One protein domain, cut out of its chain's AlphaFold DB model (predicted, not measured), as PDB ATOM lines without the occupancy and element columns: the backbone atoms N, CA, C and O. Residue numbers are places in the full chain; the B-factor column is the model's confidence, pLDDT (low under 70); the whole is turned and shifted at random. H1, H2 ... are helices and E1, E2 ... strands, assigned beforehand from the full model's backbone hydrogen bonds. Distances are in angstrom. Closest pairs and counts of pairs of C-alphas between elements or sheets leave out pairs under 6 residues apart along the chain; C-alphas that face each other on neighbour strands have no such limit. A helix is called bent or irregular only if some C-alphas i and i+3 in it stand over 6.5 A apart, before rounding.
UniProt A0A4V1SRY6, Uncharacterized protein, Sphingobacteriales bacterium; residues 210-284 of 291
ATOM      1  N   GLU A 210     -29.411   0.687 101.262       95.81
ATOM      2  CA  GLU A 210     -30.184   1.911 101.262       95.81
ATOM      3  C   GLU A 210     -30.231   2.418 102.697       95.81
ATOM      4  O   GLU A 210     -30.315   1.627 103.636       95.81
ATOM      5  N   GLY A 211     -30.164   3.724 102.890       94.75
ATOM      6  CA  GLY A 211     -30.195   4.288 104.224       94.75
ATOM      7  C   GLY A 211     -30.432   5.778 104.196       94.75
ATOM      8  O   GLY A 211     -30.323   6.427 103.155       94.75
ATOM      9  N   TYR A 212     -30.761   6.308 105.363       96.19
ATOM     10  CA  TYR A 212     -30.950   7.731 105.558       96.19
ATOM     11  C   TYR A 212     -30.489   8.124 106.956       96.19
ATOM     12  O   TYR A 212     -30.722   7.403 107.928       96.19
ATOM     13  N   LEU A 213     -29.839   9.280 107.042       95.25
ATOM     14  CA  LEU A 213     -29.507   9.929 108.300       95.25
ATOM     15  C   LEU A 213     -30.651  10.884 108.642       95.25
ATOM     16  O   LEU A 213     -30.777  11.942 108.033       95.25
ATOM     17  N   ASP A 214     -31.502  10.497 109.587       92.75
ATOM     18  CA  ASP A 214     -32.690  11.277 109.933       92.75
ATOM     19  C   ASP A 214     -32.315  12.555 110.688       92.75
ATOM     20  O   ASP A 214     -32.863  13.627 110.429       92.75
ATOM     21  N   LYS A 215     -31.421  12.438 111.680       91.81
ATOM     22  CA  LYS A 215     -31.069  13.560 112.553       91.81
ATOM     23  C   LYS A 215     -29.727  13.368 113.248       91.81
ATOM     24  O   LYS A 215     -29.416  12.276 113.720       91.81
ATOM     25  N   VAL A 216     -28.996  14.472 113.385       88.69
ATOM     26  CA  VAL A 216     -27.764  14.586 114.175       88.69
ATOM     27  C   VAL A 216     -27.951  15.688 115.213       88.69
ATOM     28  O   VAL A 216     -28.232  16.836 114.872       88.69
ATOM     29  N   GLU A 217     -27.801  15.339 116.485       86.50
ATOM     30  CA  GLU A 217     -27.843  16.235 117.642       86.50
ATOM     31  C   GLU A 217     -26.704  15.871 118.601       86.50
ATOM     32  O   GLU A 217     -26.203  14.748 118.575       86.50
ATOM     33  N   CYS A 218     -26.318  16.781 119.503       78.25
ATOM     34  CA  CYS A 218     -25.213  16.530 120.437       78.25
ATOM     35  C   CYS A 218     -25.390  15.243 121.259       78.25
ATOM     36  O   CYS A 218     -24.409  14.584 121.564       78.25
ATOM     37  N   GLY A 219     -26.619  14.862 121.611       83.94
ATOM     38  CA  GLY A 219     -26.875  13.648 122.390       83.94
ATOM     39  C   GLY A 219     -27.267  12.428 121.563       83.94
ATOM     40  O   GLY A 219     -27.484  11.364 122.136       83.94
ATOM     41  N   THR A 220     -27.470  12.556 120.248       90.38
ATOM     42  CA  THR A 220     -28.145  11.507 119.481       90.38
ATOM     43  C   THR A 220     -27.908  11.620 117.976       90.38
ATOM     44  O   THR A 220     -28.106  12.675 117.382       90.38
ATOM     45  N   ILE A 221     -27.593  10.490 117.345       93.44
ATOM     46  CA  ILE A 221     -27.576  10.309 115.895       93.44
ATOM     47  C   ILE A 221     -28.583   9.216 115.536       93.44
ATOM     48  O   ILE A 221     -28.472   8.079 116.000       93.44
ATOM     49  N   ARG A 222     -29.584   9.555 114.721       95.56
ATOM     50  CA  ARG A 222     -30.643   8.630 114.288       95.56
ATOM     51  C   ARG A 222     -30.686   8.517 112.783       95.56
ATOM     52  O   ARG A 222     -30.464   9.491 112.068       95.56
ATOM     53  N   GLY A 223     -31.054   7.335 112.331       97.06
ATOM     54  CA  GLY A 223     -31.219   7.027 110.929       97.06
ATOM     55  C   GLY A 223     -31.705   5.603 110.747       97.06
ATOM     56  O   GLY A 223     -32.125   4.932 111.697       97.06
ATOM     57  N   TRP A 224     -31.608   5.125 109.519       97.75
ATOM     58  CA  TRP A 224     -31.863   3.737 109.177       97.75
ATOM     59  C   TRP A 224     -30.929   3.264 108.072       97.75
ATOM     60  O   TRP A 224     -30.420   4.059 107.282       97.75
ATOM     61  N   VAL A 225     -30.695   1.956 108.039       97.19
ATOM     62  CA  VAL A 225     -29.916   1.287 106.998       97.19
ATOM     63  C   VAL A 225     -30.507  -0.093 106.728       97.19
ATOM     64  O   VAL A 225     -30.873  -0.826 107.644       97.19
ATOM     65  N   TRP A 226     -30.615  -0.448 105.457       97.06
ATOM     66  CA  TRP A 226     -31.231  -1.678 104.987       97.06
ATOM     67  C   TRP A 226     -30.435  -2.260 103.822       97.06
ATOM     68  O   TRP A 226     -30.004  -1.521 102.943       97.06
ATOM     69  N   ASP A 227     -30.263  -3.578 103.789       95.88
ATOM     70  CA  ASP A 227     -29.652  -4.289 102.664       95.88
ATOM     71  C   ASP A 227     -30.741  -5.029 101.890       95.88
ATOM     72  O   ASP A 227     -31.344  -5.978 102.399       95.88
ATOM     73  N   ARG A 228     -30.959  -4.631 100.633       95.25
ATOM     74  CA  ARG A 228     -31.922  -5.285  99.730       95.25
ATOM     75  C   ARG A 228     -31.625  -6.772  99.548       95.25
ATOM     76  O   ARG A 228     -32.551  -7.552  99.346       95.25
ATOM     77  N   ASN A 229     -30.355  -7.171  99.642       94.31
ATOM     78  CA  ASN A 229     -29.934  -8.562  99.473       94.31
ATOM     79  C   ASN A 229     -30.227  -9.418 100.715       94.31
ATOM     80  O   ASN A 229     -30.287 -10.643 100.622       94.31
ATOM     81  N   LYS A 230     -30.405  -8.788 101.882       93.50
ATOM     82  CA  LYS A 230     -30.669  -9.443 103.168       93.50
ATOM     83  C   LYS A 230     -31.817  -8.722 103.881       93.50
ATOM     84  O   LYS A 230     -31.621  -8.149 104.952       93.50
ATOM     85  N   PRO A 231     -33.036  -8.766 103.314       94.50
ATOM     86  CA  PRO A 231     -34.081  -7.799 103.618       94.50
ATOM     87  C   PRO A 231     -34.575  -7.817 105.067       94.50
ATOM     88  O   PRO A 231     -35.149  -6.833 105.496       94.50
ATOM     89  N   ASN A 232     -34.365  -8.891 105.832       95.88
ATOM     90  CA  ASN A 232     -34.783  -8.979 107.239       95.88
ATOM     91  C   ASN A 232     -33.603  -8.986 108.225       95.88
ATOM     92  O   ASN A 232     -33.807  -9.201 109.419       95.88
ATOM     93  N   THR A 233     -32.375  -8.790 107.738       94.62
ATOM     94  CA  THR A 233     -31.164  -8.836 108.561       94.62
ATOM     95  C   THR A 233     -30.797  -7.422 109.014       94.62
ATOM     96  O   THR A 233     -30.572  -6.562 108.161       94.62
ATOM     97  N   PRO A 234     -30.727  -7.147 110.329       92.12
ATOM     98  CA  PRO A 234     -30.265  -5.857 110.825       92.12
ATOM     99  C   PRO A 234     -28.761  -5.683 110.568       92.12
ATOM    100  O   PRO A 234     -28.001  -6.653 110.577       92.12
ATOM    101  N   ILE A 235     -28.333  -4.442 110.343       92.38
ATOM    102  CA  ILE A 235     -26.953  -4.090 109.975       92.38
ATOM    103  C   ILE A 235     -26.324  -3.290 111.109       92.38
ATOM    104  O   ILE A 235     -26.963  -2.405 111.677       92.38
ATOM    105  N   THR A 236     -25.070  -3.586 111.438       91.75
ATOM    106  CA  THR A 236     -24.294  -2.761 112.366       91.75
ATOM    107  C   THR A 236     -23.795  -1.513 111.645       91.75
ATOM    108  O   THR A 236     -23.136  -1.617 110.615       91.75
ATOM    109  N   VAL A 237     -24.110  -0.343 112.192       91.19
ATOM    110  CA  VAL A 237     -23.625   0.960 111.730       91.19
ATOM    111  C   VAL A 237     -22.456   1.373 112.606       91.19
ATOM    112  O   VAL A 237     -22.585   1.391 113.830       91.19
ATOM    113  N   GLU A 238     -21.330   1.705 111.988       88.88
ATOM    114  CA  GLU A 238     -20.145   2.237 112.659       88.88
ATOM    115  C   GLU A 238     -20.088   3.757 112.483       88.88
ATOM    116  O   GLU A 238     -20.377   4.279 111.406       88.88
ATOM    117  N   PHE A 239     -19.730   4.465 113.549       87.94
ATOM    118  CA  PHE A 239     -19.633   5.920 113.582       87.94
ATOM    119  C   PHE A 239     -18.180   6.326 113.757       87.94
ATOM    120  O   PHE A 239     -17.479   5.812 114.632       87.94
ATOM    121  N   TYR A 240     -17.756   7.294 112.956       85.19
ATOM    122  CA  TYR A 240     -16.390   7.783 112.926       85.19
ATOM    123  C   TYR A 240     -16.362   9.306 113.032       85.19
ATOM    124  O   TYR A 240     -17.292   9.990 112.609       85.19
ATOM    125  N   LEU A 241     -15.281   9.825 113.600       82.88
ATOM    126  CA  LEU A 241     -14.927  11.233 113.618       82.88
ATOM    127  C   LEU A 241     -13.773  11.460 112.645       82.88
ATOM    128  O   LEU A 241     -12.726  10.830 112.793       82.88
ATOM    129  N   GLU A 242     -13.944  12.394 111.716       76.25
ATOM    130  CA  GLU A 242     -12.888  12.831 110.805       76.25
ATOM    131  C   GLU A 242     -12.590  14.325 111.020       76.25
ATOM    132  O   GLU A 242     -13.195  15.183 110.379       76.25
ATOM    133  N   PRO A 243     -11.695  14.688 111.961       68.69
ATOM    134  CA  PRO A 243     -11.378  16.090 112.226       68.69
ATOM    135  C   PRO A 243     -10.520  16.719 111.114       68.69
ATOM    136  O   PRO A 243     -10.465  17.943 111.000       68.69
ATOM    137  N   SER A 244      -9.859  15.900 110.293       67.94
ATOM    138  CA  SER A 244      -9.106  16.302 109.102       67.94
ATOM    139  C   SER A 244      -9.104  15.168 108.072       67.94
ATOM    140  O   SER A 244      -9.094  14.009 108.494       67.94
ATOM    141  N   PRO A 245      -9.056  15.467 106.757       64.31
ATOM    142  CA  PRO A 245      -9.070  14.449 105.710       64.31
ATOM    143  C   PRO A 245      -8.046  13.334 105.956       64.31
ATOM    144  O   PRO A 245      -6.859  13.606 106.138       64.31
ATOM    145  N   GLY A 246      -8.507  12.084 105.981       60.97
ATOM    146  CA  GLY A 246      -7.679  10.896 106.207       60.97
ATOM    147  C   GLY A 246      -7.364  10.589 107.676       60.97
ATOM    148  O   GLY A 246      -6.646   9.630 107.954       60.97
ATOM    149  N   THR A 247      -7.890  11.363 108.630       68.19
ATOM    150  CA  THR A 247      -7.746  11.103 110.072       68.19
ATOM    151  C   THR A 247      -9.055  10.556 110.622       68.19
ATOM    152  O   THR A 247      -9.914  11.317 111.035       68.19
ATOM    153  N   ILE A 248      -9.234   9.241 110.641       74.56
ATOM    154  CA  ILE A 248     -10.495   8.618 111.066       74.56
ATOM    155  C   ILE A 248     -10.354   8.102 112.504       74.56
ATOM    156  O   ILE A 248      -9.482   7.285 112.790       74.56
ATOM    157  N   THR A 249     -11.217   8.558 113.413       79.44
ATOM    158  CA  THR A 249     -11.286   8.081 114.806       79.44
ATOM    159  C   THR A 249     -12.613   7.357 115.050       79.44
ATOM    160  O   THR A 249     -13.664   7.976 114.889       79.44
ATOM    161  N   PRO A 250     -12.628   6.074 115.449       81.50
ATOM    162  CA  PRO A 250     -13.871   5.360 115.735       81.50
ATOM    163  C   PRO A 250     -14.557   5.921 116.988       81.50
ATOM    164  O   PRO A 250     -13.930   6.092 118.032       81.50
ATOM    165  N   LEU A 251     -15.860   6.191 116.886       85.69
ATOM    166  CA  LEU A 251     -16.705   6.651 117.995       85.69
ATOM    167  C   LEU A 251     -17.514   5.516 118.626       85.69
ATOM    168  O   LEU A 251     -17.881   5.599 119.796       85.69
ATOM    169  N   GLY A 252     -17.801   4.470 117.855       85.12
ATOM    170  CA  GLY A 252     -18.558   3.304 118.297       85.12
ATOM    171  C   GLY A 252     -19.406   2.721 117.174       85.12
ATOM    172  O   GLY A 252     -19.327   3.154 116.025       85.12
ATOM    173  N   SER A 253     -20.235   1.740 117.510       90.12
ATOM    174  CA  SER A 253     -21.154   1.117 116.564       90.12
ATOM    175  C   SER A 253     -22.473   0.732 117.228       90.12
ATOM    176  O   SER A 253     -22.553   0.598 118.450       90.12
ATOM    177  N   ILE A 254     -23.533   0.592 116.431       93.38
ATOM    178  CA  ILE A 254     -24.850   0.158 116.906       93.38
ATOM    179  C   ILE A 254     -25.539  -0.736 115.878       93.38
ATOM    180  O   ILE A 254     -25.409  -0.534 114.673       93.38
ATOM    181  N   LEU A 255     -26.313  -1.711 116.349       95.19
ATOM    182  CA  LEU A 255     -27.147  -2.534 115.483       95.19
ATOM    183  C   LEU A 255     -28.421  -1.771 115.086       95.19
ATOM    184  O   LEU A 255     -29.175  -1.326 115.950       95.19
ATOM    185  N   ALA A 256     -28.687  -1.650 113.786       96.12
ATOM    186  CA  ALA A 256     -29.904  -1.052 113.251       96.12
ATOM    187  C   ALA A 256     -31.057  -2.068 113.257       96.12
ATOM    188  O   ALA A 256     -31.378  -2.668 112.234       96.12
ATOM    189  N   ASN A 257     -31.632  -2.308 114.437       97.19
ATOM    190  CA  ASN A 257     -32.705  -3.279 114.674       97.19
ATOM    191  C   ASN A 257     -33.993  -2.652 115.237       97.19
ATOM    192  O   ASN A 257     -34.888  -3.371 115.685       97.19
ATOM    193  N   ILE A 258     -34.100  -1.322 115.249       97.88
ATOM    194  CA  ILE A 258     -35.282  -0.629 115.762       97.88
ATOM    195  C   ILE A 258     -36.383  -0.685 114.701       97.88
ATOM    196  O   ILE A 258     -36.176  -0.284 113.552       97.88
ATOM    197  N   TYR A 259     -37.558  -1.183 115.094       97.94
ATOM    198  CA  TYR A 259     -38.738  -1.229 114.235       97.94
ATOM    199  C   TYR A 259     -39.313   0.163 113.981       97.94
ATOM    200  O   TYR A 259     -39.526   0.948 114.908       97.94
ATOM    201  N   ARG A 260     -39.622   0.428 112.714       98.12
ATOM    202  CA  ARG A 260     -40.307   1.624 112.238       98.12
ATOM    203  C   ARG A 260     -41.378   1.240 111.224       98.12
ATOM    204  O   ARG A 260     -41.099   0.541 110.249       98.12
ATOM    205  N   VAL A 261     -42.600   1.715 111.459       97.81
ATOM    206  CA  VAL A 261     -43.755   1.419 110.597       97.81
ATOM    207  C   VAL A 261     -43.565   1.975 109.186       97.81
ATOM    208  O   VAL A 261     -43.824   1.277 108.217       97.81
ATOM    209  N   ASP A 262     -42.980   3.165 109.055       97.62
ATOM    210  CA  ASP A 262     -42.717   3.791 107.760       97.62
ATOM    211  C   ASP A 262     -41.691   3.008 106.925       97.62
ATOM    212  O   ASP A 262     -41.839   2.897 105.711       97.62
ATOM    213  N   LEU A 263     -40.698   2.379 107.565       97.19
ATOM    214  CA  LEU A 263     -39.756   1.490 106.874       97.19
ATOM    215  C   LEU A 263     -40.439   0.201 106.409       97.19
ATOM    216  O   LEU A 263     -40.157  -0.289 105.312       97.19
ATOM    217  N   LYS A 264     -41.354  -0.339 107.222       97.31
ATOM    218  CA  LYS A 264     -42.154  -1.506 106.842       97.31
ATOM    219  C   LYS A 264     -43.041  -1.192 105.634       97.31
ATOM    220  O   LYS A 264     -43.029  -1.963 104.673       97.31
ATOM    221  N   ASP A 265     -43.748  -0.066 105.668       97.69
ATOM    222  CA  ASP A 265     -44.655   0.385 104.606       97.69
ATOM    223  C   ASP A 265     -43.897   0.745 103.318       97.69
ATOM    224  O   ASP A 265     -44.381   0.491 102.215       97.69
ATOM    225  N   ALA A 266     -42.659   1.237 103.437       96.75
ATOM    226  CA  ALA A 266     -41.746   1.482 102.318       96.75
ATOM    227  C   ALA A 266     -41.060   0.210 101.764       96.75
ATOM    228  O   ALA A 266     -40.137   0.304 100.947       96.75
ATOM    229  N   GLY A 267     -41.466  -0.985 102.210       96.44
ATOM    230  CA  GLY A 267     -40.972  -2.265 101.697       96.44
ATOM    231  C   GLY A 267     -39.580  -2.671 102.194       96.44
ATOM    232  O   GLY A 267     -38.964  -3.565 101.610       96.44
ATOM    233  N   LYS A 268     -39.067  -2.061 103.270       97.44
ATOM    234  CA  LYS A 268     -37.772  -2.414 103.878       97.44
ATOM    235  C   LYS A 268     -37.938  -3.628 104.795       97.44
ATOM    236  O   LYS A 268     -37.917  -3.522 106.018       97.44
ATOM    237  N   GLY A 269     -38.216  -4.787 104.196       96.00
ATOM    238  CA  GLY A 269     -38.298  -6.080 104.883       96.00
ATOM    239  C   GLY A 269     -39.263  -6.133 106.070       96.00
ATOM    240  O   GLY A 269     -40.480  -5.985 105.908       96.00
ATOM    241  N   ASN A 270     -38.740  -6.404 107.269       97.06
ATOM    242  CA  ASN A 270     -39.524  -6.486 108.507       97.06
ATOM    243  C   ASN A 270     -39.699  -5.124 109.209       97.06
ATOM    244  O   ASN A 270     -40.391  -5.067 110.221       97.06
ATOM    245  N   GLY A 271     -39.128  -4.043 108.665       96.50
ATOM    246  CA  GLY A 271     -39.186  -2.691 109.226       96.50
ATOM    247  C   GLY A 271     -38.226  -2.442 110.394       96.50
ATOM    248  O   GLY A 271     -38.176  -1.322 110.897       96.50
ATOM    249  N   ALA A 272     -37.456  -3.443 110.833       97.81
ATOM    250  CA  ALA A 272     -36.508  -3.355 111.947       97.81
ATOM    251  C   ALA A 272     -35.105  -2.971 111.461       97.81
ATOM    252  O   ALA A 272     -34.172  -3.767 111.526       97.81
ATOM    253  N   HIS A 273     -34.990  -1.744 110.948       97.69
ATOM    254  CA  HIS A 273     -33.797  -1.246 110.250       97.69
ATOM    255  C   HIS A 273     -33.345   0.147 110.706       97.69
ATOM    256  O   HIS A 273     -32.448   0.736 110.102       97.69
ATOM    257  N   ALA A 274     -33.957   0.701 111.756       97.12
ATOM    258  CA  ALA A 274     -33.568   1.993 112.311       97.12
ATOM    259  C   ALA A 274     -32.525   1.843 113.426       97.12
ATOM    260  O   ALA A 274     -32.433   0.801 114.080       97.12
ATOM    261  N   TYR A 275     -31.765   2.906 113.673       97.44
ATOM    262  CA  TYR A 275     -30.793   3.001 114.756       97.44
ATOM    263  C   TYR A 275     -30.908   4.330 115.510       97.44
ATOM    264  O   TYR A 275     -31.418   5.329 115.001       97.44
ATOM    265  N   ASN A 276     -30.408   4.333 116.745       96.31
ATOM    266  CA  ASN A 276     -30.354   5.503 117.614       96.31
ATOM    267  C   ASN A 276     -29.062   5.465 118.443       96.31
ATOM    268  O   ASN A 276     -29.014   4.836 119.498       96.31
ATOM    269  N   PHE A 277     -28.003   6.086 117.930       94.19
ATOM    270  CA  PHE A 277     -26.673   6.097 118.533       94.19
ATOM    271  C   PHE A 277     -26.497   7.311 119.449       94.19
ATOM    272  O   PHE A 277     -26.886   8.420 119.093       94.19
ATOM    273  N   THR A 278     -25.890   7.115 120.619       92.75
ATOM    274  CA  THR A 278     -25.512   8.206 121.532       92.75
ATOM    275  C   THR A 278     -24.015   8.466 121.382       92.75
ATOM    276  O   THR A 278     -23.230   7.598 121.771       92.75
ATOM    277  N   PRO A 279     -23.595   9.614 120.817       87.81
ATOM    278  CA  PRO A 279     -22.181   9.930 120.679       87.81
ATOM    279  C   PRO A 279     -21.468   9.988 122.036       87.81
ATOM    280  O   PRO A 279     -22.060  10.436 123.022       87.81
ATOM    281  N   PRO A 280     -20.195   9.564 122.113       85.12
ATOM    282  CA  PRO A 280     -19.420   9.683 123.341       85.12
ATOM    283  C   PRO A 280     -19.196  11.156 123.711       85.12
ATOM    284  O   PRO A 280     -19.086  12.023 122.845       85.12
ATOM    285  N   GLY A 281     -19.043  11.444 125.009       80.75
ATOM    286  CA  GLY A 281     -18.857  12.816 125.510       80.75
ATOM    287  C   GLY A 281     -17.636  13.556 124.934       80.75
ATOM    288  O   GLY A 281     -17.575  14.783 124.977       80.75
ATOM    289  N   SER A 282     -16.684  12.825 124.342       75.62
ATOM    290  CA  SER A 282     -15.523  13.379 123.634       75.62
ATOM    291  C   SER A 282     -15.893  14.241 122.422       75.62
ATOM    292  O   SER A 282     -15.118  15.126 122.067       75.62
ATOM    293  N   VAL A 283     -17.067  14.029 121.814       75.81
ATOM    294  CA  VAL A 283     -17.535  14.778 120.632       75.81
ATOM    295  C   VAL A 283     -18.705  15.722 120.923       75.81
ATOM    296  O   VAL A 283     -19.221  16.374 120.021       75.81
ATOM    297  N   THR A 284     -19.107  15.856 122.188       70.88
ATOM    298  CA  THR A 284     -20.215  16.727 122.620       70.88
ATOM    299  C   THR A 284     -19.719  17.983 123.347       70.88
ATOM    300  O   THR A 284     -20.420  18.536 124.191       70.88
TER     301      THR A 284
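This is residues 210 to 284 of the 291 residues of an uncharacterized protein of Sphingobacteriales bacterium (UniProt A0A4V1SRY6). Two small sheets stand partly face to face with their strands crossed: the three-stranded sheet E1, E2, E5 and the long, bent hairpin E3 and E4. The hairpin's tip near Ser 244 and the short helix H1 lie at opposite ends of the long axis. The printed part has 75 residues, in the order E1, E2, E3, E4, H1, E5, and is mostly strand; both sheets, E1 - E2 - E5 and E3 - E4, are antiparallel. It is elongated, 38 by 23 by 15 A, and only just compact, close to loose, with a radius of gyration of the C-alphas of 13.4 A.

E1, residues 210 to 217, begins at C-alpha (-30.184, 1.911, 101.262) and is 21.9 A long. E2, residues 220 to 227, is 23.1 A. E3, residues 235 to 244, is 27.1 A, and E4, residues 247 to 256, is 25.5 A and bends by 55 degrees at residue 251. H1 is residues 261 to 265. E5, residues 272 to 277, is 15.1 A and ends at C-alpha (-26.673, 6.097, 118.533).

E1 and E2 form a hairpin, with N 212 and O 224 3.0 A apart. E5 is antiparallel to E2, with N 221 and O 277 2.8 A apart. E3 and E4 form a hairpin, with N 239 and O 252 2.8 A apart. The two sheets form a sandwich, two sheets face to face, their strands at 56 degrees; the closest C-alphas of E4 and E5, Ala 256 and Tyr 275, are 4.4 A apart. E1 is apart from E3 and E4. H1 only grazes its sheet, with residues 261 to 264; its O i to N i+4 pair is within hydrogen-bond range.

The C-alphas farthest apart, of Ser 244 and Asp 265, are 39.2 A apart. The printed part has no cut and no long link. Residues 243 to 247 have pLDDT under 70.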